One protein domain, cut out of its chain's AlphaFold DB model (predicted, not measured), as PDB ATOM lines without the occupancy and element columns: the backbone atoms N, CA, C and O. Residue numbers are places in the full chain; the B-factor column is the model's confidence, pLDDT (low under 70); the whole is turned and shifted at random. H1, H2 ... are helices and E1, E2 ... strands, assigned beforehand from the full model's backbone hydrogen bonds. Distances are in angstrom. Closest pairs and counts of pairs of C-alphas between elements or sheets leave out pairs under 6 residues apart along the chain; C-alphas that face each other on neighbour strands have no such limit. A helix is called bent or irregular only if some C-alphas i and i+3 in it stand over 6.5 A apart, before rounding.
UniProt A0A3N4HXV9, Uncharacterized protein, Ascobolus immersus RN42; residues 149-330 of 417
ATOM      1  N   PRO A 149     -12.035  41.056   3.481       83.44
ATOM      2  CA  PRO A 149     -12.679  39.783   3.800       83.44
ATOM      3  C   PRO A 149     -13.435  39.821   5.139       83.44
ATOM      4  O   PRO A 149     -14.589  39.401   5.194       83.44
ATOM      5  N   SER A 150     -12.851  40.466   6.155       80.56
ATOM      6  CA  SER A 150     -13.478  40.697   7.462       80.56
ATOM      7  C   SER A 150     -14.780  41.475   7.370       80.56
ATOM      8  O   SER A 150     -15.794  41.030   7.896       80.56
ATOM      9  N   ASP A 151     -14.798  42.583   6.621       86.38
ATOM     10  CA  ASP A 151     -16.009  43.390   6.446       86.38
ATOM     11  C   ASP A 151     -17.154  42.555   5.861       86.38
ATOM     12  O   ASP A 151     -18.307  42.712   6.256       86.38
ATOM     13  N   ARG A 152     -16.843  41.649   4.926       86.50
ATOM     14  CA  ARG A 152     -17.841  40.761   4.314       86.50
ATOM     15  C   ARG A 152     -18.356  39.718   5.298       86.50
ATOM     16  O   ARG A 152     -19.508  39.319   5.183       86.50
ATOM     17  N   LEU A 153     -17.520  39.241   6.214       85.19
ATOM     18  CA  LEU A 153     -17.919  38.274   7.237       85.19
ATOM     19  C   LEU A 153     -18.758  38.924   8.336       85.19
ATOM     20  O   LEU A 153     -19.777  38.362   8.737       85.19
ATOM     21  N   TYR A 154     -18.412  40.144   8.744       87.88
ATOM     22  CA  TYR A 154     -19.244  40.927   9.653       87.88
ATOM     23  C   TYR A 154     -20.627  41.196   9.052       87.88
ATOM     24  O   TYR A 154     -21.638  40.952   9.704       87.88
ATOM     25  N   GLU A 155     -20.693  41.603   7.780       85.94
ATOM     26  CA  GLU A 155     -21.961  41.878   7.087       85.94
ATOM     27  C   GLU A 155     -22.824  40.628   6.837       85.94
ATOM     28  O   GLU A 155     -24.058  40.718   6.852       85.94
ATOM     29  N   ARG A 156     -22.187  39.474   6.582       87.12
ATOM     30  CA  ARG A 156     -22.868  38.189   6.348       87.12
ATOM     31  C   ARG A 156     -23.410  37.559   7.628       87.12
ATOM     32  O   ARG A 156     -24.328  36.753   7.533       87.12
ATOM     33  N   TYR A 157     -22.871  37.920   8.791       88.88
ATOM     34  CA  TYR A 157     -23.333  37.374  10.060       88.88
ATOM     35  C   TYR A 157     -24.822  37.675  10.301       88.88
ATOM     36  O   TYR A 157     -25.343  38.753   9.974       88.88
ATOM     37  N   ARG A 158     -25.501  36.673  10.853       85.44
ATOM     38  CA  ARG A 158     -26.895  36.710  11.279       85.44
ATOM     39  C   ARG A 158     -26.950  36.078  12.663       85.44
ATOM     40  O   ARG A 158     -26.451  34.972  12.847       85.44
ATOM     41  N   ASP A 159     -27.490  36.825  13.619       83.75
ATOM     42  CA  ASP A 159     -27.837  36.305  14.938       83.75
ATOM     43  C   ASP A 159     -29.093  35.449  14.758       83.75
ATOM     44  O   ASP A 159     -30.213  35.957  14.695       83.75
ATOM     45  N   ASP A 160     -28.881  34.158  14.526       83.81
ATOM     46  CA  ASP A 160     -29.942  33.168  14.632       83.81
ATOM     47  C   ASP A 160     -30.248  33.024  16.133       83.81
ATOM     48  O   ASP A 160     -29.316  32.886  16.917       83.81
ATOM     49  N   GLU A 161     -31.514  32.978  16.561       79.94
ATOM     50  CA  GLU A 161     -31.914  32.835  17.984       79.94
ATOM     51  C   GLU A 161     -31.329  31.590  18.704       79.94
ATOM     52  O   GLU A 161     -31.545  31.377  19.899       79.94
ATOM     53  N   ARG A 162     -30.594  30.734  17.985       88.31
ATOM     54  CA  ARG A 162     -29.894  29.566  18.517       88.31
ATOM     55  C   ARG A 162     -28.636  29.972  19.285       88.31
ATOM     56  O   ARG A 162     -27.877  30.847  18.883       88.31
ATOM     57  N   VAL A 163     -28.357  29.236  20.358       87.25
ATOM     58  CA  VAL A 163     -27.073  29.330  21.057       87.25
ATOM     59  C   VAL A 163     -25.960  28.917  20.094       87.25
ATOM     60  O   VAL A 163     -26.005  27.829  19.514       87.25
ATOM     61  N   ARG A 164     -24.968  29.789  19.923       91.44
ATOM     62  CA  ARG A 164     -23.801  29.525  19.080       91.44
ATOM     63  C   ARG A 164     -22.987  28.362  19.627       91.44
ATOM     64  O   ARG A 164     -22.770  28.274  20.838       91.44
ATOM     65  N   SER A 165     -22.496  27.506  18.738       94.19
ATOM     66  CA  SER A 165     -21.587  26.434  19.150       94.19
ATOM     67  C   SER A 165     -20.222  27.000  19.558       94.19
ATOM     68  O   SER A 165     -19.810  28.068  19.105       94.19
ATOM     69  N   GLU A 166     -19.485  26.275  20.402       92.81
ATOM     70  CA  GLU A 166     -18.137  26.692  20.813       92.81
ATOM     71  C   GLU A 166     -17.172  26.795  19.621       92.81
ATOM     72  O   GLU A 166     -16.341  27.698  19.585       92.81
ATOM     73  N   ASP A 167     -17.331  25.956  18.594       93.12
ATOM     74  CA  ASP A 167     -16.538  26.047  17.363       93.12
ATOM     75  C   ASP A 167     -16.888  27.295  16.537       93.12
ATOM     76  O   ASP A 167     -16.000  27.939  15.968       93.12
ATOM     77  N   GLU A 168     -18.170  27.682  16.483       92.88
ATOM     78  CA  GLU A 168     -18.605  28.931  15.841       92.88
ATOM     79  C   GLU A 168     -18.054  30.156  16.578       92.88
ATOM     80  O   GLU A 168     -17.685  31.135  15.930       92.88
ATOM     81  N   LYS A 169     -17.999  30.126  17.917       93.81
ATOM     82  CA  LYS A 169     -17.401  31.198  18.732       93.81
ATOM     83  C   LYS A 169     -15.883  31.238  18.575       93.81
ATOM     84  O   LYS A 169     -15.308  32.315  18.418       93.81
ATOM     85  N   ARG A 170     -15.224  30.076  18.568       93.19
ATOM     86  CA  ARG A 170     -13.768  29.960  18.397       93.19
ATOM     87  C   ARG A 170     -13.309  30.572  17.078       93.19
ATOM     88  O   ARG A 170     -12.324  31.306  17.066       93.19
ATOM     89  N   ASN A 171     -14.042  30.314  15.999       92.81
ATOM     90  CA  ASN A 171     -13.720  30.804  14.657       92.81
ATOM     91  C   ASN A 171     -14.317  32.184  14.336       92.81
ATOM     92  O   ASN A 171     -14.191  32.661  13.208       92.81
ATOM     93  N   ASP A 172     -14.983  32.828  15.296       93.50
ATOM     94  CA  ASP A 172     -15.551  34.152  15.087       93.50
ATOM     95  C   ASP A 172     -14.451  35.217  14.998       93.50
ATOM     96  O   ASP A 172     -13.650  35.324  15.929       93.50
ATOM     97  N   PRO A 173     -14.430  36.073  13.964       94.81
ATOM     98  CA  PRO A 173     -13.335  37.025  13.807       94.81
ATOM     99  C   PRO A 173     -13.268  38.080  14.917       94.81
ATOM    100  O   PRO A 173     -12.185  38.562  15.243       94.81
ATOM    101  N   VAL A 174     -14.403  38.457  15.522       95.69
ATOM    102  CA  VAL A 174     -14.396  39.378  16.670       95.69
ATOM    103  C   VAL A 174     -13.835  38.669  17.889       95.69
ATOM    104  O   VAL A 174     -12.957  39.221  18.545       95.69
ATOM    105  N   MET A 175     -14.258  37.430  18.149       96.69
ATOM    106  CA  MET A 175     -13.709  36.653  19.263       96.69
ATOM    107  C   MET A 175     -12.214  36.389  19.090       96.69
ATOM    108  O   MET A 175     -11.469  36.554  20.048       96.69
ATOM    109  N   VAL A 176     -11.748  36.052  17.883       96.94
ATOM    110  CA  VAL A 176     -10.313  35.886  17.594       96.94
ATOM    111  C   VAL A 176      -9.551  37.168  17.919       96.94
ATOM    112  O   VAL A 176      -8.558  37.121  18.639       96.94
ATOM    113  N   ASN A 177     -10.031  38.326  17.460       97.62
ATOM    114  CA  ASN A 177      -9.387  39.607  17.754       97.62
ATOM    115  C   ASN A 177      -9.350  39.918  19.254       97.62
ATOM    116  O   ASN A 177      -8.344  40.407  19.758       97.62
ATOM    117  N   ILE A 178     -10.406  39.585  19.986       98.00
ATOM    118  CA  ILE A 178     -10.471  39.769  21.437       98.00
ATOM    119  C   ILE A 178      -9.494  38.840  22.169       98.00
ATOM    120  O   ILE A 178      -8.788  39.283  23.075       98.00
ATOM    121  N   ARG A 179      -9.375  37.576  21.746       97.69
ATOM    122  CA  ARG A 179      -8.385  36.641  22.301       97.69
ATOM    123  C   ARG A 179      -6.957  37.083  21.988       97.69
ATOM    124  O   ARG A 179      -6.118  37.085  22.880       97.69
ATOM    125  N   MET A 180      -6.690  37.560  20.771       98.31
ATOM    126  CA  MET A 180      -5.388  38.134  20.401       98.31
ATOM    127  C   MET A 180      -5.049  39.383  21.211       98.31
ATOM    128  O   MET A 180      -3.894  39.571  21.591       98.31
ATOM    129  N   TYR A 181      -6.045  40.219  21.509       98.31
ATOM    130  CA  TYR A 181      -5.874  41.357  22.403       98.31
ATOM    131  C   TYR A 181      -5.465  40.898  23.809       98.31
ATOM    132  O   TYR A 181      -4.451  41.367  24.324       98.31
ATOM    133  N   ALA A 182      -6.204  39.946  24.391       97.69
ATOM    134  CA  ALA A 182      -5.921  39.403  25.719       97.69
ATOM    135  C   ALA A 182      -4.546  38.718  25.788       97.69
ATOM    136  O   ALA A 182      -3.813  38.914  26.751       97.69
ATOM    137  N   MET A 183      -4.143  37.978  24.751       97.44
ATOM    138  CA  MET A 183      -2.798  37.403  24.686       97.44
ATOM    139  C   MET A 183      -1.712  38.473  24.550       97.44
ATOM    140  O   MET A 183      -0.670  38.376  25.192       97.44
ATOM    141  N   GLY A 184      -1.945  39.510  23.740       97.31
ATOM    142  CA  GLY A 184      -1.025  40.640  23.630       97.31
ATOM    143  C   GLY A 184      -0.817  41.359  24.964       97.31
ATOM    144  O   GLY A 184       0.283  41.833  25.230       97.31
ATOM    145  N   ASP A 185      -1.846  41.402  25.807       97.06
ATOM    146  CA  ASP A 185      -1.773  41.917  27.176       97.06
ATOM    147  C   ASP A 185      -1.022  40.941  28.102       97.06
ATOM    148  O   ASP A 185      -0.006  41.312  28.690       97.06
ATOM    149  N   LYS A 186      -1.433  39.663  28.137       96.31
ATOM    150  CA  LYS A 186      -0.856  38.603  28.986       96.31
ATOM    151  C   LYS A 186       0.645  38.398  28.765       96.31
ATOM    152  O   LYS A 186       1.386  38.241  29.729       96.31
ATOM    153  N   PHE A 187       1.092  38.385  27.511       95.88
ATOM    154  CA  PHE A 187       2.495  38.150  27.152       95.88
ATOM    155  C   PHE A 187       3.305  39.441  26.975       95.88
ATOM    156  O   PHE A 187       4.469  39.377  26.586       95.88
ATOM    157  N   GLY A 188       2.715  40.617  27.218       96.12
ATOM    158  CA  GLY A 188       3.423  41.889  27.078       96.12
ATOM    159  C   GLY A 188       3.894  42.160  25.645       96.12
ATOM    160  O   GLY A 188       5.042  42.542  25.427       96.12
ATOM    161  N   ILE A 189       3.008  41.987  24.655       97.12
ATOM    162  CA  ILE A 189       3.248  42.272  23.230       97.12
ATOM    163  C   ILE A 189       2.388  43.481  22.797       97.12
ATOM    164  O   ILE A 189       1.338  43.313  22.162       97.12
ATOM    165  N   PRO A 190       2.818  44.737  23.061       96.94
ATOM    166  CA  PRO A 190       2.004  45.932  22.811       96.94
ATOM    167  C   PRO A 190       1.582  46.104  21.351       96.94
ATOM    168  O   PRO A 190       0.498  46.609  21.061       96.94
ATOM    169  N   ALA A 191       2.431  45.680  20.410       96.75
ATOM    170  CA  ALA A 191       2.121  45.751  18.986       96.75
ATOM    171  C   ALA A 191       0.933  44.848  18.609       96.75
ATOM    172  O   ALA A 191       0.104  45.263  17.798       96.75
ATOM    173  N   LEU A 192       0.826  43.660  19.219       97.25
ATOM    174  CA  LEU A 192      -0.286  42.731  19.007       97.25
ATOM    175  C   LEU A 192      -1.567  43.301  19.614       97.25
ATOM    176  O   LEU A 192      -2.569  43.414  18.911       97.25
ATOM    177  N   LYS A 193      -1.493  43.769  20.870       97.62
ATOM    178  CA  LYS A 193      -2.596  44.451  21.570       97.62
ATOM    179  C   LYS A 193      -3.155  45.603  20.727       97.62
ATOM    180  O   LYS A 193      -4.350  45.663  20.448       97.62
ATOM    181  N   LYS A 194      -2.278  46.477  20.218       97.50
ATOM    182  CA  LYS A 194      -2.650  47.606  19.348       97.50
ATOM    183  C   LYS A 194      -3.249  47.159  18.010       97.50
ATOM    184  O   LYS A 194      -4.177  47.802  17.519       97.50
ATOM    185  N   HIS A 195      -2.725  46.095  17.398       97.06
ATOM    186  CA  HIS A 195      -3.263  45.570  16.143       97.06
ATOM    187  C   HIS A 195      -4.672  45.005  16.333       97.06
ATOM    188  O   HIS A 195      -5.583  45.391  15.603       97.06
ATOM    189  N   ALA A 196      -4.860  44.158  17.343       97.75
ATOM    190  CA  ALA A 196      -6.149  43.580  17.694       97.75
ATOM    191  C   ALA A 196      -7.182  44.664  18.033       97.75
ATOM    192  O   ALA A 196      -8.291  44.654  17.498       97.75
ATOM    193  N   LEU A 197      -6.784  45.673  18.820       97.62
ATOM    194  CA  LEU A 197      -7.621  46.831  19.137       97.62
ATOM    195  C   LEU A 197      -8.107  47.547  17.876       97.62
ATOM    196  O   LEU A 197      -9.285  47.874  17.769       97.62
ATOM    197  N   LYS A 198      -7.225  47.752  16.894       96.44
ATOM    198  CA  LYS A 198      -7.587  48.385  15.621       96.44
ATOM    199  C   LYS A 198      -8.629  47.569  14.846       96.44
ATOM    200  O   LYS A 198      -9.508  48.158  14.219       96.44
ATOM    201  N   GLN A 199      -8.559  46.237  14.884       95.81
ATOM    202  CA  GLN A 199      -9.573  45.386  14.245       95.81
ATOM    203  C   GLN A 199     -10.912  45.424  14.998       95.81
ATOM    204  O   GLN A 199     -11.966  45.489  14.368       95.81
ATOM    205  N   ILE A 200     -10.888  45.469  16.335       96.25
ATOM    206  CA  ILE A 200     -12.094  45.614  17.169       96.25
ATOM    207  C   ILE A 200     -12.756  46.979  16.939       96.25
ATOM    208  O   ILE A 200     -13.966  47.052  16.735       96.25
ATOM    209  N   GLN A 201     -11.965  48.058  16.897       94.75
ATOM    210  CA  GLN A 201     -12.433  49.406  16.553       94.75
ATOM    211  C   GLN A 201     -13.109  49.408  15.188       94.75
ATOM    212  O   GLN A 201     -14.235  49.879  15.055       94.75
ATOM    213  N   ARG A 202     -12.469  48.792  14.190       92.50
ATOM    214  CA  ARG A 202     -13.052  48.636  12.863       92.50
ATOM    215  C   ARG A 202     -14.380  47.881  12.910       92.50
ATOM    216  O   ARG A 202     -15.339  48.318  12.289       92.50
ATOM    217  N   PHE A 203     -14.476  46.768  13.635       93.50
ATOM    218  CA  PHE A 203     -15.746  46.053  13.802       93.50
ATOM    219  C   PHE A 203     -16.833  46.947  14.428       93.50
ATOM    220  O   PHE A 203     -17.958  46.997  13.920       93.50
ATOM    221  N   SER A 204     -16.492  47.703  15.475       92.44
ATOM    222  CA  SER A 204     -17.400  48.652  16.135       92.44
ATOM    223  C   SER A 204     -17.879  49.748  15.171       92.44
ATOM    224  O   SER A 204     -19.081  49.994  15.043       92.44
ATOM    225  N   GLU A 205     -16.972  50.327  14.378       89.56
ATOM    226  CA  GLU A 205     -17.293  51.298  13.324       89.56
ATOM    227  C   GLU A 205     -18.213  50.715  12.247       89.56
ATOM    228  O   GLU A 205     -19.117  51.394  11.768       89.56
ATOM    229  N   LEU A 206     -18.031  49.454  11.857       86.31
ATOM    230  CA  LEU A 206     -18.894  48.814  10.860       86.31
ATOM    231  C   LEU A 206     -20.288  48.507  11.408       86.31
ATOM    232  O   LEU A 206     -21.241  48.484  10.629       86.31
ATOM    233  N   THR A 207     -20.391  48.284  12.717       85.50
ATOM    234  CA  THR A 207     -21.639  47.925  13.395       85.50
ATOM    235  C   THR A 207     -22.469  49.157  13.759       85.50
ATOM    236  O   THR A 207     -23.686  49.136  13.612       85.50
ATOM    237  N   VAL A 208     -21.821  50.254  14.168       78.06
ATOM    238  CA  VAL A 208     -22.494  51.495  14.610       78.06
ATOM    239  C   VAL A 208     -22.379  52.632  13.601       78.06
ATOM    240  O   VAL A 208     -23.284  53.453  13.469       78.06
ATOM    241  N   GLY A 209     -21.229  52.726  12.940       64.62
ATOM    242  CA  GLY A 209     -20.698  53.965  12.373       64.62
ATOM    243  C   GLY A 209     -20.577  53.994  10.856       64.62
ATOM    244  O   GLY A 209     -20.005  54.944  10.323       64.62
ATOM    245  N   LYS A 210     -21.106  53.008  10.121       64.19
ATOM    246  CA  LYS A 210     -21.144  53.107   8.660       64.19
ATOM    247  C   LYS A 210     -22.093  54.233   8.265       64.19
ATOM    248  O   LYS A 210     -23.286  54.022   8.074       64.19
ATOM    249  N   LEU A 211     -21.525  55.426   8.086       57.00
ATOM    250  CA  LEU A 211     -22.065  56.447   7.207       57.00
ATOM    251  C   LEU A 211     -22.430  55.741   5.902       57.00
ATOM    252  O   LEU A 211     -21.564  55.265   5.157       57.00
ATOM    253  N   VAL A 212     -23.726  55.595   5.660       62.41
ATOM    254  CA  VAL A 212     -24.209  54.918   4.472       62.41
ATOM    255  C   VAL A 212     -23.891  55.855   3.323       62.41
ATOM    256  O   VAL A 212     -24.410  56.968   3.239       62.41
ATOM    257  N   SER A 213     -22.997  55.420   2.438       59.91
ATOM    258  CA  SER A 213     -22.735  56.131   1.194       59.91
ATOM    259  C   SER A 213     -23.986  56.041   0.319       59.91
ATOM    260  O   SER A 213     -24.129  55.112  -0.479       59.91
ATOM    261  N   LYS A 214     -24.889  57.015   0.443       72.94
ATOM    262  CA  LYS A 214     -26.045  57.142  -0.443       72.94
ATOM    263  C   LYS A 214     -25.601  57.866  -1.708       72.94
ATOM    264  O   LYS A 214     -24.980  58.932  -1.668       72.94
ATOM    265  N   ARG A 215     -25.886  57.258  -2.861       78.00
ATOM    266  CA  ARG A 215     -25.682  57.908  -4.156       78.00
ATOM    267  C   ARG A 215     -26.828  58.897  -4.334       78.00
ATOM    268  O   ARG A 215     -27.984  58.495  -4.402       78.00
ATOM    269  N   THR A 216     -26.516  60.186  -4.337       80.38
ATOM    270  CA  THR A 216     -27.516  61.219  -4.631       80.38
ATOM    271  C   THR A 216     -27.957  61.107  -6.092       80.38
ATOM    272  O   THR A 216     -27.230  60.541  -6.913       80.38
ATOM    273  N   GLY A 217     -29.108  61.690  -6.447       80.50
ATOM    274  CA  GLY A 217     -29.579  61.740  -7.842       80.50
ATOM    275  C   GLY A 217     -28.576  62.373  -8.821       80.50
ATOM    276  O   GLY A 217     -28.639  62.119 -10.015       80.50
ATOM    277  N   THR A 218     -27.593  63.125  -8.313       84.00
ATOM    278  CA  THR A 218     -26.483  63.709  -9.092       84.00
ATOM    279  C   THR A 218     -25.313  62.746  -9.338       84.00
ATOM    280  O   THR A 218     -24.297  63.127  -9.910       84.00
ATOM    281  N   GLY A 219     -25.393  61.504  -8.849       83.62
ATOM    282  CA  GLY A 219     -24.299  60.535  -8.898       83.62
ATOM    283  C   GLY A 219     -23.224  60.734  -7.819       83.62
ATOM    284  O   GLY A 219     -22.425  59.817  -7.610       83.62
ATOM    285  N   LYS A 220     -23.226  61.863  -7.090       82.25
ATOM    286  CA  LYS A 220     -22.305  62.134  -5.973       82.25
ATOM    287  C   LYS A 220     -22.662  61.267  -4.763       82.25
ATOM    288  O   LYS A 220     -23.824  61.218  -4.356       82.25
ATOM    289  N   ARG A 221     -21.668  60.593  -4.182       74.94
ATOM    290  CA  ARG A 221     -21.818  59.857  -2.919       74.94
ATOM    291  C   ARG A 221     -21.790  60.843  -1.760       74.94
ATOM    292  O   ARG A 221     -20.827  61.594  -1.620       74.94
ATOM    293  N   VAL A 222     -22.841  60.836  -0.952       80.75
ATOM    294  CA  VAL A 222     -22.886  61.554   0.321       80.75
ATOM    295  C   VAL A 222     -22.887  60.510   1.424       80.75
ATOM    296  O   VAL A 222     -23.637  59.535   1.374       80.75
ATOM    297  N   LEU A 223     -21.993  60.699   2.386       78.81
ATOM    298  CA  LEU A 223     -21.972  59.941   3.622       78.81
ATOM    299  C   LEU A 223     -23.130  60.450   4.479       78.81
ATOM    300  O   LEU A 223     -23.084  61.575   4.966       78.81
ATOM    301  N   VAL A 224     -24.195  59.657   4.574       83.25
ATOM    302  CA  VAL A 224     -25.369  59.986   5.382       83.25
ATOM    303  C   VAL A 224     -25.326  59.127   6.628       83.25
ATOM    304  O   VAL A 224     -25.132  57.912   6.548       83.25
ATOM    305  N   GLU A 225     -25.499  59.762   7.777       81.75
ATOM    306  CA  GLU A 225     -25.669  59.049   9.030       81.75
ATOM    307  C   GLU A 225     -26.887  58.114   8.937       81.75
ATOM    308  O   GLU A 225     -27.972  58.572   8.565       81.75
ATOM    309  N   PRO A 226     -26.727  56.804   9.215       83.69
ATOM    310  CA  PRO A 226     -27.853  55.882   9.206       83.69
ATOM    311  C   PRO A 226     -28.882  56.350  10.226       83.69
ATOM    312  O   PRO A 226     -28.509  56.875  11.286       83.69
ATOM    313  N   ARG A 227     -30.161  56.157   9.891       88.38
ATOM    314  CA  ARG A 227     -31.249  56.462  10.822       88.38
ATOM    315  C   ARG A 227     -31.101  55.604  12.076       88.38
ATOM    316  O   ARG A 227     -30.458  54.553  12.044       88.38
ATOM    317  N   VAL A 228     -31.680  56.055  13.180       86.12
ATOM    318  CA  VAL A 228     -31.536  55.370  14.466       86.12
ATOM    319  C   VAL A 228     -32.066  53.934  14.393       86.12
ATOM    320  O   VAL A 228     -31.434  53.026  14.923       86.12
ATOM    321  N   GLU A 229     -33.137  53.702  13.633       88.06
ATOM    322  CA  GLU A 229     -33.718  52.376  13.409       88.06
ATOM    323  C   GLU A 229     -32.767  51.457  12.631       88.06
ATOM    324  O   GLU A 229     -32.586  50.295  12.992       88.06
ATOM    325  N   GLU A 230     -32.098  51.985  11.599       88.50
ATOM    326  CA  GLU A 230     -31.105  51.239  10.815       88.50
ATOM    327  C   GLU A 230     -29.897  50.853  11.691       88.50
ATOM    328  O   GLU A 230     -29.392  49.733  11.595       88.50
ATOM    329  N   ARG A 231     -29.449  51.754  12.580       88.56
ATOM    330  CA  ARG A 231     -28.373  51.466  13.548       88.56
ATOM    331  C   ARG A 231     -28.793  50.404  14.552       88.56
ATOM    332  O   ARG A 231     -28.029  49.477  14.804       88.56
ATOM    333  N   ALA A 232     -29.995  50.533  15.106       89.00
ATOM    334  CA  ALA A 232     -30.540  49.575  16.051       89.00
ATOM    335  C   ALA A 232     -30.599  48.175  15.427       89.00
ATOM    336  O   ALA A 232     -30.126  47.216  16.031       89.00
ATOM    337  N   GLU A 233     -31.076  48.058  14.184       88.31
ATOM    338  CA  GLU A 233     -31.118  46.779  13.474       88.31
ATOM    339  C   GLU A 233     -29.717  46.186  13.239       88.31
ATOM    340  O   GLU A 233     -29.523  44.979  13.399       88.31
ATOM    341  N   LEU A 234     -28.721  47.009  12.894       88.88
ATOM    342  CA  LEU A 234     -27.337  46.549  12.735       88.88
ATOM    343  C   LEU A 234     -26.742  46.031  14.048       88.88
ATOM    344  O   LEU A 234     -26.114  44.971  14.045       88.88
ATOM    345  N   VAL A 235     -26.964  46.742  15.156       90.56
ATOM    346  CA  VAL A 235     -26.492  46.329  16.485       90.56
ATOM    347  C   VAL A 235     -27.189  45.044  16.929       90.56
ATOM    348  O   VAL A 235     -26.505  44.114  17.346       90.56
ATOM    349  N   ILE A 236     -28.513  44.941  16.759       88.81
ATOM    350  CA  ILE A 236     -29.285  43.715  17.034       88.81
ATOM    351  C   ILE A 236     -28.689  42.525  16.274       88.81
ATOM    352  O   ILE A 236     -28.454  41.473  16.857       88.81
ATOM    353  N   ARG A 237     -28.395  42.680  14.977       89.69
ATOM    354  CA  ARG A 237     -27.851  41.587  14.148       89.69
ATOM    355  C   ARG A 237     -26.480  41.089  14.601       89.69
ATOM    356  O   ARG A 237     -26.094  39.997  14.203       89.69
ATOM    357  N   GLN A 238     -25.723  41.891  15.345       91.88
ATOM    358  CA  GLN A 238     -24.392  41.541  15.857       91.88
ATOM    359  C   GLN A 238     -24.404  41.301  17.372       91.88
ATOM    360  O   GLN A 238     -23.344  41.136  17.973       91.88
ATOM    361  N   TRP A 239     -25.579  41.294  17.995       88.94
ATOM    362  CA  TRP A 239     -25.711  41.413  19.436       88.94
ATOM    363  C   TRP A 239     -25.033  40.277  20.199       88.94
ATOM    364  O   TRP A 239     -24.208  40.553  21.071       88.94
ATOM    365  N   ALA A 240     -25.341  39.013  19.862       90.81
ATOM    366  CA  ALA A 240     -24.721  37.845  20.499       90.81
ATOM    367  C   ALA A 240     -23.196  37.974  20.531       90.81
ATOM    368  O   ALA A 240     -22.576  37.865  21.582       90.81
ATOM    369  N   ARG A 241     -22.612  38.302  19.379       93.25
ATOM    370  CA  ARG A 241     -21.169  38.450  19.191       93.25
ATOM    371  C   ARG A 241     -20.585  39.572  20.049       93.25
ATOM    372  O   ARG A 241     -19.510  39.394  20.611       93.25
ATOM    373  N   ILE A 242     -21.269  40.713  20.157       93.81
ATOM    374  CA  ILE A 242     -20.815  41.833  20.995       93.81
ATOM    375  C   ILE A 242     -20.841  41.441  22.475       93.81
ATOM    376  O   ILE A 242     -19.866  41.689  23.178       93.81
ATOM    377  N   VAL A 243     -21.929  40.823  22.947       92.44
ATOM    378  CA  VAL A 243     -22.066  40.415  24.354       92.44
ATOM    379  C   VAL A 243     -21.071  39.318  24.719       92.44
ATOM    380  O   VAL A 243     -20.426  39.418  25.759       92.44
ATOM    381  N   GLU A 244     -20.881  38.315  23.861       93.69
ATOM    382  CA  GLU A 244     -19.866  37.269  24.043       93.69
ATOM    383  C   GLU A 244     -18.457  37.869  24.125       93.69
ATOM    384  O   GLU A 244     -17.709  37.575  25.058       93.69
ATOM    385  N   ALA A 245     -18.118  38.766  23.193       95.75
ATOM    386  CA  ALA A 245     -16.835  39.459  23.181       95.75
ATOM    387  C   ALA A 245     -16.629  40.304  24.444       95.75
ATOM    388  O   ALA A 245     -15.564  40.252  25.053       95.75
ATOM    389  N   ALA A 246     -17.646  41.058  24.860       95.12
ATOM    390  CA  ALA A 246     -17.567  41.929  26.026       95.12
ATOM    391  C   ALA A 246     -17.455  41.131  27.333       95.12
ATOM    392  O   ALA A 246     -16.679  41.507  28.209       95.12
ATOM    393  N   THR A 247     -18.161  40.001  27.430       93.62
ATOM    394  CA  THR A 247     -18.065  39.076  28.569       93.62
ATOM    395  C   THR A 247     -16.667  38.472  28.654       93.62
ATOM    396  O   THR A 247     -16.065  38.460  29.721       93.62
ATOM    397  N   PHE A 248     -16.097  38.048  27.521       95.44
ATOM    398  CA  PHE A 248     -14.733  37.522  27.498       95.44
ATOM    399  C   PHE A 248     -13.698  38.578  27.908       95.44
ATOM    400  O   PHE A 248     -12.799  38.281  28.691       95.44
ATOM    401  N   VAL A 249     -13.815  39.813  27.395       95.38
ATOM    402  CA  VAL A 249     -12.942  40.934  27.794       95.38
ATOM    403  C   VAL A 249     -13.027  41.140  29.297       95.38
ATOM    404  O   VAL A 249     -11.994  41.157  29.951       95.38
ATOM    405  N   TRP A 250     -14.240  41.206  29.843       93.50
ATOM    406  CA  TRP A 250     -14.474  41.378  31.274       93.50
ATOM    407  C   TRP A 250     -13.794  40.302  32.135       93.50
ATOM    408  O   TRP A 250     -13.251  40.609  33.189       93.50
ATOM    409  N   GLU A 251     -13.801  39.046  31.687       94.19
ATOM    410  CA  GLU A 251     -13.186  37.933  32.419       94.19
ATOM    411  C   GLU A 251     -11.656  37.880  32.300       94.19
ATOM    412  O   GLU A 251     -10.994  37.297  33.161       94.19
ATOM    413  N   LYS A 252     -11.083  38.407  31.210       95.75
ATOM    414  CA  LYS A 252      -9.668  38.195  30.856       95.75
ATOM    415  C   LYS A 252      -8.792  39.432  30.952       95.75
ATOM    416  O   LYS A 252      -7.574  39.284  30.999       95.75
ATOM    417  N   THR A 253      -9.370  40.623  30.940       94.56
ATOM    418  CA  THR A 253      -8.624  41.879  30.959       94.56
ATOM    419  C   THR A 253      -9.383  42.945  31.743       94.56
ATOM    420  O   THR A 253     -10.609  42.996  31.752       94.56
ATOM    421  N   GLU A 254      -8.637  43.828  32.399       93.50
ATOM    422  CA  GLU A 254      -9.176  44.982  33.125       93.50
ATOM    423  C   GLU A 254      -9.277  46.234  32.228       93.50
ATOM    424  O   GLU A 254      -9.625  47.320  32.693       93.50
ATOM    425  N   ASP A 255      -8.962  46.107  30.932       95.69
ATOM    426  CA  ASP A 255      -8.899  47.238  30.010       95.69
ATOM    427  C   ASP A 255     -10.299  47.743  29.618       95.69
ATOM    428  O   ASP A 255     -10.998  47.204  28.749       95.69
ATOM    429  N   GLU A 256     -10.715  48.832  30.268       94.19
ATOM    430  CA  GLU A 256     -12.010  49.452  30.019       94.19
ATOM    431  C   GLU A 256     -12.168  50.021  28.604       94.19
ATOM    432  O   GLU A 256     -13.304  50.243  28.177       94.19
ATOM    433  N   GLU A 257     -11.084  50.320  27.882       94.56
ATOM    434  CA  GLU A 257     -11.191  50.922  26.550       94.56
ATOM    435  C   GLU A 257     -11.794  49.933  25.554       94.56
ATOM    436  O   GLU A 257     -12.696  50.293  24.793       94.56
ATOM    437  N   VAL A 258     -11.367  48.668  25.597       95.94
ATOM    438  CA  VAL A 258     -11.940  47.614  24.744       95.94
ATOM    439  C   VAL A 258     -13.389  47.364  25.102       95.94
ATOM    440  O   VAL A 258     -14.236  47.255  24.214       95.94
ATOM    441  N   LEU A 259     -13.686  47.312  26.401       94.88
ATOM    442  CA  LEU A 259     -15.049  47.109  26.863       94.88
ATOM    443  C   LEU A 259     -15.960  48.234  26.357       94.88
ATOM    444  O   LEU A 259     -17.015  47.953  25.798       94.88
ATOM    445  N   LYS A 260     -15.528  49.500  26.450       93.56
ATOM    446  CA  LYS A 260     -16.271  50.656  25.912       93.56
ATOM    447  C   LYS A 260     -16.532  50.523  24.410       93.56
ATOM    448  O   LYS A 260     -17.653  50.767  23.976       93.56
ATOM    449  N   LEU A 261     -15.557  50.070  23.617       94.69
ATOM    450  CA  LEU A 261     -15.733  49.884  22.167       94.69
ATOM    451  C   LEU A 261     -16.818  48.863  21.795       94.69
ATOM    452  O   LEU A 261     -17.423  48.991  20.726       94.69
ATOM    453  N   LEU A 262     -17.049  47.865  22.650       94.62
ATOM    454  CA  LEU A 262     -18.074  46.836  22.464       94.62
ATOM    455  C   LEU A 262     -19.427  47.260  23.054       94.62
ATOM    456  O   LEU A 262     -20.465  47.073  22.424       94.62
ATOM    457  N   VAL A 263     -19.416  47.873  24.237       93.31
ATOM    458  CA  VAL A 263     -20.612  48.226  25.018       93.31
ATOM    459  C   VAL A 263     -21.295  49.505  24.533       93.31
ATOM    460  O   VAL A 263     -22.523  49.547  24.443       93.31
ATOM    461  N   ASP A 264     -20.535  50.546  24.187       91.69
ATOM    462  CA  ASP A 264     -21.089  51.826  23.732       91.69
ATOM    463  C   ASP A 264     -22.044  51.692  22.526       91.69
ATOM    464  O   ASP A 264     -23.099  52.334  22.545       91.69
ATOM    465  N   PRO A 265     -21.748  50.871  21.492       91.75
ATOM    466  CA  PRO A 265     -22.693  50.533  20.425       91.75
ATOM    467  C   PRO A 265     -24.103  50.201  20.907       91.75
ATOM    468  O   PRO A 265     -25.088  50.752  20.416       91.75
ATOM    469  N   ILE A 266     -24.176  49.309  21.889       91.69
ATOM    470  CA  ILE A 266     -25.409  48.815  22.475       91.69
ATOM    471  C   ILE A 266     -26.077  49.914  23.299       91.69
ATOM    472  O   ILE A 266     -27.267  50.181  23.128       91.69
ATOM    473  N   ALA A 267     -25.308  50.570  24.170       92.06
ATOM    474  CA  ALA A 267     -25.821  51.597  25.066       92.06
ATOM    475  C   ALA A 267     -26.461  52.761  24.295       92.06
ATOM    476  O   ALA A 267     -27.502  53.270  24.703       92.06
ATOM    477  N   ARG A 268     -25.892  53.139  23.143       89.94
ATOM    478  CA  ARG A 268     -26.422  54.212  22.284       89.94
ATOM    479  C   ARG A 268     -27.758  53.871  21.628       89.94
ATOM    480  O   ARG A 268     -28.574  54.767  21.436       89.94
ATOM    481  N   VAL A 269     -27.989  52.609  21.257       90.88
ATOM    482  CA  VAL A 269     -29.251  52.194  20.612       90.88
ATOM    483  C   VAL A 269     -30.312  51.752  21.621       90.88
ATOM    484  O   VAL A 269     -31.499  51.784  21.309       90.88
ATOM    485  N   SER A 270     -29.906  51.386  22.840       90.25
ATOM    486  CA  SER A 270     -30.787  50.872  23.892       90.25
ATOM    487  C   SER A 270     -32.018  51.746  24.189       90.25
ATOM    488  O   SER A 270     -33.091  51.161  24.322       90.25
ATOM    489  N   PRO A 271     -31.934  53.092  24.276       88.44
ATOM    490  CA  PRO A 271     -33.108  53.931  24.548       88.44
ATOM    491  C   PRO A 271     -34.162  53.878  23.437       88.44
ATOM    492  O   PRO A 271     -35.343  54.068  23.689       88.44
ATOM    493  N   TRP A 272     -33.733  53.604  22.209       88.12
ATOM    494  CA  TRP A 272     -34.598  53.565  21.034       88.12
ATOM    495  C   TRP A 272     -35.192  52.177  20.811       88.12
ATOM    496  O   TRP A 272     -36.304  52.042  20.307       88.12
ATOM    497  N   LEU A 273     -34.485  51.124  21.230       87.25
ATOM    498  CA  LEU A 273     -34.972  49.747  21.140       87.25
ATOM    499  C   LEU A 273     -36.278  49.536  21.912       87.25
ATOM    500  O   LEU A 273     -37.150  48.819  21.426       87.25
ATOM    501  N   THR A 274     -36.445  50.195  23.063       87.94
ATOM    502  CA  THR A 274     -37.698  50.138  23.833       87.94
ATOM    503  C   THR A 274     -38.897  50.695  23.070       87.94
ATOM    504  O   THR A 274     -40.021  50.266  23.324       87.94
ATOM    505  N   GLU A 275     -38.668  51.633  22.149       87.94
ATOM    506  CA  GLU A 275     -39.716  52.281  21.355       87.94
ATOM    507  C   GLU A 275     -39.983  51.539  20.039       87.94
ATOM    508  O   GLU A 275     -41.135  51.405  19.631       87.94
ATOM    509  N   ILE A 276     -38.929  51.034  19.388       87.81
ATOM    510  CA  ILE A 276     -39.013  50.412  18.058       87.81
ATOM    511  C   ILE A 276     -39.492  48.959  18.141       87.81
ATOM    512  O   ILE A 276     -40.357  48.546  17.370       87.81
ATOM    513  N   ASP A 277     -38.902  48.160  19.033       89.19
ATOM    514  CA  ASP A 277     -39.109  46.710  19.076       89.19
ATOM    515  C   ASP A 277     -38.909  46.188  20.502       89.19
ATOM    516  O   ASP A 277     -37.852  45.669  20.881       89.19
ATOM    517  N   LYS A 278     -39.962  46.337  21.314       90.88
ATOM    518  CA  LYS A 278     -39.961  45.914  22.717       90.88
ATOM    519  C   LYS A 278     -39.577  44.439  22.886       90.88
ATOM    520  O   LYS A 278     -38.884  44.112  23.841       90.88
ATOM    521  N   ALA A 279     -39.977  43.563  21.961       90.38
ATOM    522  CA  ALA A 279     -39.669  42.136  22.049       90.38
ATOM    523  C   ALA A 279     -38.157  41.877  21.968       90.38
ATOM    524  O   ALA A 279     -37.620  41.123  22.777       90.38
ATOM    525  N   LYS A 280     -37.454  42.557  21.054       85.50
ATOM    526  CA  LYS A 280     -35.988  42.474  20.970       85.50
ATOM    527  C   LYS A 280     -35.289  43.107  22.161       85.50
ATOM    528  O   LYS A 280     -34.243  42.622  22.582       85.50
ATOM    529  N   PHE A 281     -35.850  44.180  22.713       89.31
ATOM    530  CA  PHE A 281     -35.325  44.761  23.944       89.31
ATOM    531  C   PHE A 281     -35.445  43.787  25.127       89.31
ATOM    532  O   PHE A 281     -34.473  43.580  25.853       89.31
ATOM    533  N   ASP A 282     -36.596  43.128  25.277       89.69
ATOM    534  CA  ASP A 282     -36.824  42.105  26.303       89.69
ATOM    535  C   ASP A 282     -35.902  40.886  26.098       89.69
ATOM    536  O   ASP A 282     -35.360  40.341  27.064       89.69
ATOM    537  N   GLU A 283     -35.660  40.480  24.846       86.12
ATOM    538  CA  GLU A 283     -34.673  39.446  24.510       86.12
ATOM    539  C   GLU A 283     -33.259  39.854  24.944       86.12
ATOM    540  O   GLU A 283     -32.542  39.059  25.558       86.12
ATOM    541  N   LEU A 284     -32.875  41.106  24.684       83.25
ATOM    542  CA  LEU A 284     -31.619  41.685  25.150       83.25
ATOM    543  C   LEU A 284     -31.514  41.562  26.676       83.25
ATOM    544  O   LEU A 284     -30.519  41.035  27.180       83.25
ATOM    545  N   LEU A 285     -32.535  42.001  27.413       88.75
ATOM    546  CA  LEU A 285     -32.535  41.925  28.873       88.75
ATOM    547  C   LEU A 285     -32.422  40.479  29.359       88.75
ATOM    548  O   LEU A 285     -31.684  40.216  30.305       88.75
ATOM    549  N   LYS A 286     -33.086  39.532  28.687       89.38
ATOM    550  CA  LYS A 286     -32.989  38.101  28.995       89.38
ATOM    551  C   LYS A 286     -31.571  37.566  28.783       89.38
ATOM    552  O   LYS A 286     -31.065  36.858  29.649       89.38
ATOM    553  N   ARG A 287     -30.917  37.911  27.666       81.81
ATOM    554  CA  ARG A 287     -29.531  37.499  27.375       81.81
ATOM    555  C   ARG A 287     -28.547  38.113  28.371       81.81
ATOM    556  O   ARG A 287     -27.696  37.403  28.907       81.81
ATOM    557  N   LEU A 288     -28.697  39.403  28.684       84.88
ATOM    558  CA  LEU A 288     -27.906  40.036  29.737       84.88
ATOM    559  C   LEU A 288     -28.139  39.332  31.073       84.88
ATOM    560  O   LEU A 288     -27.169  38.932  31.688       84.88
ATOM    561  N   ALA A 289     -29.378  39.054  31.474       86.81
ATOM    562  CA  ALA A 289     -29.662  38.375  32.740       86.81
ATOM    563  C   ALA A 289     -29.015  36.980  32.869       86.81
ATOM    564  O   ALA A 289     -28.777  36.524  33.984       86.81
ATOM    565  N   THR A 290     -28.728  36.298  31.752       87.00
ATOM    566  CA  THR A 290     -27.977  35.025  31.748       87.00
ATOM    567  C   THR A 290     -26.454  35.191  31.780       87.00
ATOM    568  O   THR A 290     -25.737  34.208  31.942       87.00
ATOM    569  N   THR A 291     -25.961  36.414  31.603       86.06
ATOM    570  CA  THR A 291     -24.539  36.781  31.596       86.06
ATOM    571  C   THR A 291     -24.081  37.169  33.013       86.06
ATOM    572  O   THR A 291     -24.884  37.251  33.940       86.06
ATOM    573  N   VAL A 292     -22.778  37.407  33.194       85.69
ATOM    574  CA  VAL A 292     -22.160  37.884  34.443       85.69
ATOM    575  C   VAL A 292     -22.899  39.134  34.979       85.69
ATOM    576  O   VAL A 292     -22.910  40.156  34.285       85.69
ATOM    577  N   PRO A 293     -23.504  39.099  36.187       88.69
ATOM    578  CA  PRO A 293     -24.331  40.192  36.714       88.69
ATOM    579  C   PRO A 293     -23.636  41.559  36.735       88.69
ATOM    580  O   PRO A 293     -24.253  42.584  36.443       88.69
ATOM    581  N   GLU A 294     -22.339  41.588  37.034       87.56
ATOM    582  CA  GLU A 294     -21.525  42.803  37.072       87.56
ATOM    583  C   GLU A 294     -21.435  43.473  35.695       87.56
ATOM    584  O   GLU A 294     -21.550  44.698  35.585       87.56
ATOM    585  N   PHE A 295     -21.299  42.672  34.633       87.31
ATOM    586  CA  PHE A 295     -21.322  43.168  33.260       87.31
ATOM    587  C   PHE A 295     -22.682  43.795  32.937       87.31
ATOM    588  O   PHE A 295     -22.743  44.900  32.398       87.31
ATOM    589  N   CYS A 296     -23.781  43.152  33.339       87.75
ATOM    590  CA  CYS A 296     -25.133  43.675  33.136       87.75
ATOM    591  C   CYS A 296     -25.349  45.017  33.832       87.75
ATOM    592  O   CYS A 296     -25.943  45.918  33.245       87.75
ATOM    593  N   MET A 297     -24.848  45.165  35.060       87.94
ATOM    594  CA  MET A 297     -24.943  46.418  35.809       87.94
ATOM    595  C   MET A 297     -24.202  47.553  35.098       87.94
ATOM    596  O   MET A 297     -24.753  48.643  34.957       87.94
ATOM    597  N   ARG A 298     -22.995  47.295  34.574       87.00
ATOM    598  CA  ARG A 298     -22.249  48.293  33.786       87.00
ATOM    599  C   ARG A 298     -22.928  48.624  32.461       87.00
ATOM    600  O   ARG A 298     -23.001  49.794  32.090       87.00
ATOM    601  N   MET A 299     -23.442  47.617  31.755       87.44
ATOM    602  CA  MET A 299     -24.248  47.817  30.547       87.44
ATOM    603  C   MET A 299     -25.446  48.721  30.835       87.44
ATOM    604  O   MET A 299     -25.684  49.684  30.109       87.44
ATOM    605  N   PHE A 300     -26.173  48.435  31.915       88.25
ATOM    606  CA  PHE A 300     -27.331  49.208  32.343       88.25
ATOM    607  C   PHE A 300     -26.953  50.651  32.689       88.25
ATOM    608  O   PHE A 300     -27.569  51.579  32.171       88.25
ATOM    609  N   GLU A 301     -25.901  50.853  33.485       90.75
ATOM    610  CA  GLU A 301     -25.380  52.181  33.821       90.75
ATOM    611  C   GLU A 301     -25.048  52.990  32.556       90.75
ATOM    612  O   GLU A 301     -25.483  54.135  32.411       90.75
ATOM    613  N   LYS A 302     -24.340  52.382  31.596       90.88
ATOM    614  CA  LYS A 302     -23.996  53.025  30.320       90.88
ATOM    615  C   LYS A 302     -25.231  53.371  29.495       90.88
ATOM    616  O   LYS A 302     -25.324  54.497  29.008       90.88
ATOM    617  N   SER A 303     -26.192  52.456  29.380       88.06
ATOM    618  CA  SER A 303     -27.462  52.716  28.696       88.06
ATOM    619  C   SER A 303     -28.252  53.848  29.361       88.06
ATOM    620  O   SER A 303     -28.815  54.696  28.666       88.06
ATOM    621  N   CYS A 304     -28.263  53.928  30.696       88.69
ATOM    622  CA  CYS A 304     -28.889  55.030  31.427       88.69
ATOM    623  C   CYS A 304     -28.200  56.373  31.159       88.69
ATOM    624  O   CYS A 304     -28.887  57.372  30.938       88.69
ATOM    625  N   LEU A 305     -26.863  56.401  31.142       91.31
ATOM    626  CA  LEU A 305     -26.090  57.604  30.828       91.31
ATOM    627  C   LEU A 305     -26.338  58.080  29.392       91.31
ATOM    628  O   LEU A 305     -26.560  59.269  29.178       91.31
ATOM    629  N   GLU A 306     -26.356  57.177  28.410       87.88
ATOM    630  CA  GLU A 306     -26.684  57.532  27.021       87.88
ATOM    631  C   GLU A 306     -28.141  58.002  26.881       87.88
ATOM    632  O   GLU A 306     -28.395  59.027  26.251       87.88
ATOM    633  N   SER A 307     -29.093  57.354  27.563       87.31
ATOM    634  CA  SER A 307     -30.484  57.828  27.643       87.31
ATOM    635  C   SER A 307     -30.589  59.235  28.248       87.31
ATOM    636  O   SER A 307     -31.376  60.065  27.791       87.31
ATOM    637  N   GLN A 308     -29.803  59.544  29.282       91.12
ATOM    638  CA  GLN A 308     -29.764  60.879  29.879       91.12
ATOM    639  C   GLN A 308     -29.170  61.920  28.924       91.12
ATOM    640  O   GLN A 308     -29.731  63.011  28.803       91.12
ATOM    641  N   LYS A 309     -28.079  61.592  28.223       90.81
ATOM    642  CA  LYS A 309     -27.497  62.470  27.196       90.81
ATOM    643  C   LYS A 309     -28.506  62.771  26.097       90.81
ATOM    644  O   LYS A 309     -28.665  63.927  25.727       90.81
ATOM    645  N   GLU A 310     -29.220  61.759  25.616       85.56
ATOM    646  CA  GLU A 310     -30.189  61.943  24.539       85.56
ATOM    647  C   GLU A 310     -31.397  62.775  24.984       85.56
ATOM    648  O   GLU A 310     -31.804  63.697  24.281       85.56
ATOM    649  N   ARG A 311     -31.903  62.554  26.205       86.00
ATOM    650  CA  ARG A 311     -32.915  63.437  26.809       86.00
ATOM    651  C   ARG A 311     -32.427  64.877  26.944       86.00
ATOM    652  O   ARG A 311     -33.206  65.793  26.719       86.00
ATOM    653  N   THR A 312     -31.157  65.079  27.288       94.00
ATOM    654  CA  THR A 312     -30.570  66.424  27.402       94.00
ATOM    655  C   THR A 312     -30.543  67.118  26.043       94.00
ATOM    656  O   THR A 312     -31.043  68.231  25.941       94.00
ATOM    657  N   LYS A 313     -30.090  66.436  24.982       90.69
ATOM    658  CA  LYS A 313     -30.127  66.981  23.613       90.69
ATOM    659  C   LYS A 313     -31.544  67.302  23.147       90.69
ATOM    660  O   LYS A 313     -31.763  68.333  22.525       90.69
ATOM    661  N   MET A 314     -32.511  66.429  23.442       86.56
ATOM    662  CA  MET A 314     -33.915  66.693  23.122       86.56
ATOM    663  C   MET A 314     -34.417  67.948  23.840       86.56
ATOM    664  O   MET A 314     -35.072  68.777  23.219       86.56
ATOM    665  N   LEU A 315     -34.099  68.110  25.129       93.88
ATOM    666  CA  LEU A 315     -34.468  69.306  25.887       93.88
ATOM    667  C   LEU A 315     -33.811  70.565  25.315       93.88
ATOM    668  O   LEU A 315     -34.512  71.551  25.124       93.88
ATOM    669  N   GLU A 316     -32.517  70.524  24.994       95.31
ATOM    670  CA  GLU A 316     -31.801  71.632  24.343       95.31
ATOM    671  C   GLU A 316     -32.473  72.021  23.019       95.31
ATOM    672  O   GLU A 316     -32.784  73.192  22.806       95.31
ATOM    673  N   HIS A 317     -32.812  71.039  22.180       93.38
ATOM    674  CA  HIS A 317     -33.523  71.273  20.926       93.38
ATOM    675  C   HIS A 317     -34.915  71.894  21.141       93.38
ATOM    676  O   HIS A 317     -35.267  72.873  20.486       93.38
ATOM    677  N   PHE A 318     -35.691  71.393  22.107       93.25
ATOM    678  CA  PHE A 318     -36.978  71.998  22.470       93.25
ATOM    679  C   PHE A 318     -36.826  73.430  22.995       93.25
ATOM    680  O   PHE A 318     -37.718  74.259  22.804       93.25
ATOM    681  N   GLU A 319     -35.731  73.746  23.688       96.38
ATOM    682  CA  GLU A 319     -35.465  75.107  24.141       96.38
ATOM    683  C   GLU A 319     -35.138  76.048  22.985       96.38
ATOM    684  O   GLU A 319     -35.658  77.169  22.985       96.38
ATOM    685  N   GLU A 320     -34.364  75.592  21.998       95.50
ATOM    686  CA  GLU A 320     -34.112  76.311  20.744       95.50
ATOM    687  C   GLU A 320     -35.425  76.576  19.991       95.50
ATOM    688  O   GLU A 320     -35.768  77.735  19.741       95.50
ATOM    689  N   GLU A 321     -36.240  75.542  19.752       94.94
ATOM    690  CA  GLU A 321     -37.548  75.686  19.095       94.94
ATOM    691  C   GLU A 321     -38.483  76.628  19.868       94.94
ATOM    692  O   GLU A 321     -39.220  77.426  19.284       94.94
ATOM    693  N   ARG A 322     -38.453  76.582  21.205       95.44
ATOM    694  CA  ARG A 322     -39.247  77.478  22.057       95.44
ATOM    695  C   ARG A 322     -38.784  78.929  21.939       95.44
ATOM    696  O   ARG A 322     -39.619  79.834  22.041       95.44
ATOM    697  N   VAL A 323     -37.484  79.180  21.786       96.31
ATOM    698  CA  VAL A 323     -36.940  80.528  21.558       96.31
ATOM    699  C   VAL A 323     -37.399  81.052  20.200       96.31
ATOM    700  O   VAL A 323     -37.944  82.160  20.149       96.31
ATOM    701  N   ASP A 324     -37.289  80.242  19.151       95.44
ATOM    702  CA  ASP A 324     -37.731  80.593  17.798       95.44
ATOM    703  C   ASP A 324     -39.239  80.853  17.750       95.44
ATOM    704  O   ASP A 324     -39.698  81.881  17.247       95.44
ATOM    705  N   TRP A 325     -40.036  79.989  18.378       95.69
ATOM    706  CA  TRP A 325     -41.480  80.180  18.482       95.69
ATOM    707  C   TRP A 325     -41.851  81.473  19.222       95.69
ATOM    708  O   TRP A 325     -42.760  82.195  18.807       95.69
ATOM    709  N   ARG A 326     -41.132  81.826  20.299       96.56
ATOM    710  CA  ARG A 326     -41.334  83.104  21.007       96.56
ATOM    711  C   ARG A 326     -40.958  84.309  20.146       96.56
ATOM    712  O   ARG A 326     -41.590  85.354  20.295       96.56
ATOM    713  N   ALA A 327     -39.937  84.194  19.298       96.25
ATOM    714  CA  ALA A 327     -39.571  85.240  18.348       96.25
ATOM    715  C   ALA A 327     -40.682  85.431  17.302       96.25
ATOM    716  O   ALA A 327     -41.196  86.542  17.171       96.25
ATOM    717  N   ASN A 328     -41.152  84.339  16.694       96.12
ATOM    718  CA  ASN A 328     -42.255  84.353  15.729       96.12
ATOM    719  C   ASN A 328     -43.544  84.934  16.333       96.12
ATOM    720  O   ASN A 328     -44.237  85.727  15.703       96.12
ATOM    721  N   LEU A 329     -43.864  84.611  17.591       96.00
ATOM    722  CA  LEU A 329     -45.018  85.206  18.273       96.00
ATOM    723  C   LEU A 329     -44.903  86.721  18.469       96.00
ATOM    724  O   LEU A 329     -45.921  87.414  18.442       96.00
ATOM    725  N   LYS A 330     -43.698  87.243  18.720       96.75
ATOM    726  CA  LYS A 330     -43.489  88.692  18.842       96.75
ATOM    727  C   LYS A 330     -43.705  89.388  17.504       96.75
ATOM    728  O   LYS A 330     -44.308  90.454  17.502       96.75
TER     729      LYS A 330
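AT A GLANCE: This is residues 149 to 330 of the 417 residues of an uncharacterized protein of Ascobolus immersus RN42 (UniProt A0A3N4HXV9). A body of helices is gathered round H7, and the long helix H9 crosses H7 and runs on as an arm whose residues 312 to 330 stick out. H3, H4, H6 and H7 form an up-and-down bundle, each running against the one before it; H5 and H8 pack on H7, and the small strand hairpin E1 and E2 lies at one side of the body. The printed part has 182 residues, mostly helix, in the order H1 H2 H3 H4 E1 E2 H5 H6 H7 H8 H9, with a sheet E1 - E2, antiparallel. It is only just compact, close to loose, with a radius of gyration of the C-alphas of 19.0 A, and elongated, spanning 68 by 45 by 35 A.

IN THESE COORDINATES: Find C-alpha 212 at (-24.209, 54.918, 4.472), where E1 runs to 215; E2 is residues 221 to 224. Before them come H1, residues 149 to 156, H2, 166 to 170, H3, 173 to 186, 19.7 A, and H4, 190 to 208, 26.4 A. After them look for H5, 228 to 237, H6, 239 to 252, 20.0 A, H7, 256 to 276, 29.5 A, and H8, 278 to 289. H9, 293 to 330, begins at C-alpha 293 (-24.331, 40.192, 36.714) and runs 55.1 A to C-alpha 330 (-43.489, 88.692, 18.842).

HOW THE PARTS SIT: Start at the hairpin E1 and E2: N 212 and O 224 are 2.9 A apart and N 222 and O 214 3.0 A, within hydrogen-bond range. Both strands are apart from H7, the hub. H7 has a kink of 38 degrees near residue 263 and is irregular, with C-alphas 268 and 271 7.1 A apart. H5 touches H7, closest at C-alphas Ala 232 and Val 269, 5.4 A, a steep tilt of 61 degrees. H9 touches it with residues 299 to 307 alone, closest at C-alphas Ala 267 and Ser 303, 4.1 A, a steep tilt of 57 degrees, the same way. In the hairpin H3 and H4, C-alphas Tyr 181 and Lys 193 are closest, 4.6 A, a shallow tilt of 30 degrees, opposite ways. H3 touches H6 at 11 degrees, the same way, closest at C-alphas Met 175 and Ala 245, 5.7 A. In the helices other than H7, every O i to N i+4 pair is within hydrogen-bond range; in H7, 10 of 17 are.

THE WHOLE: The C-alphas of Phe 187 and Lys 330 are the two farthest apart, 68.8 A. Without residues 312 to 330, which stand free, the body spans 52 by 35 by 32 A. The printed part has no cut and no long link. Mean pLDDT of the printed part is 89.9; look for values under 70 at residues 209 to 213.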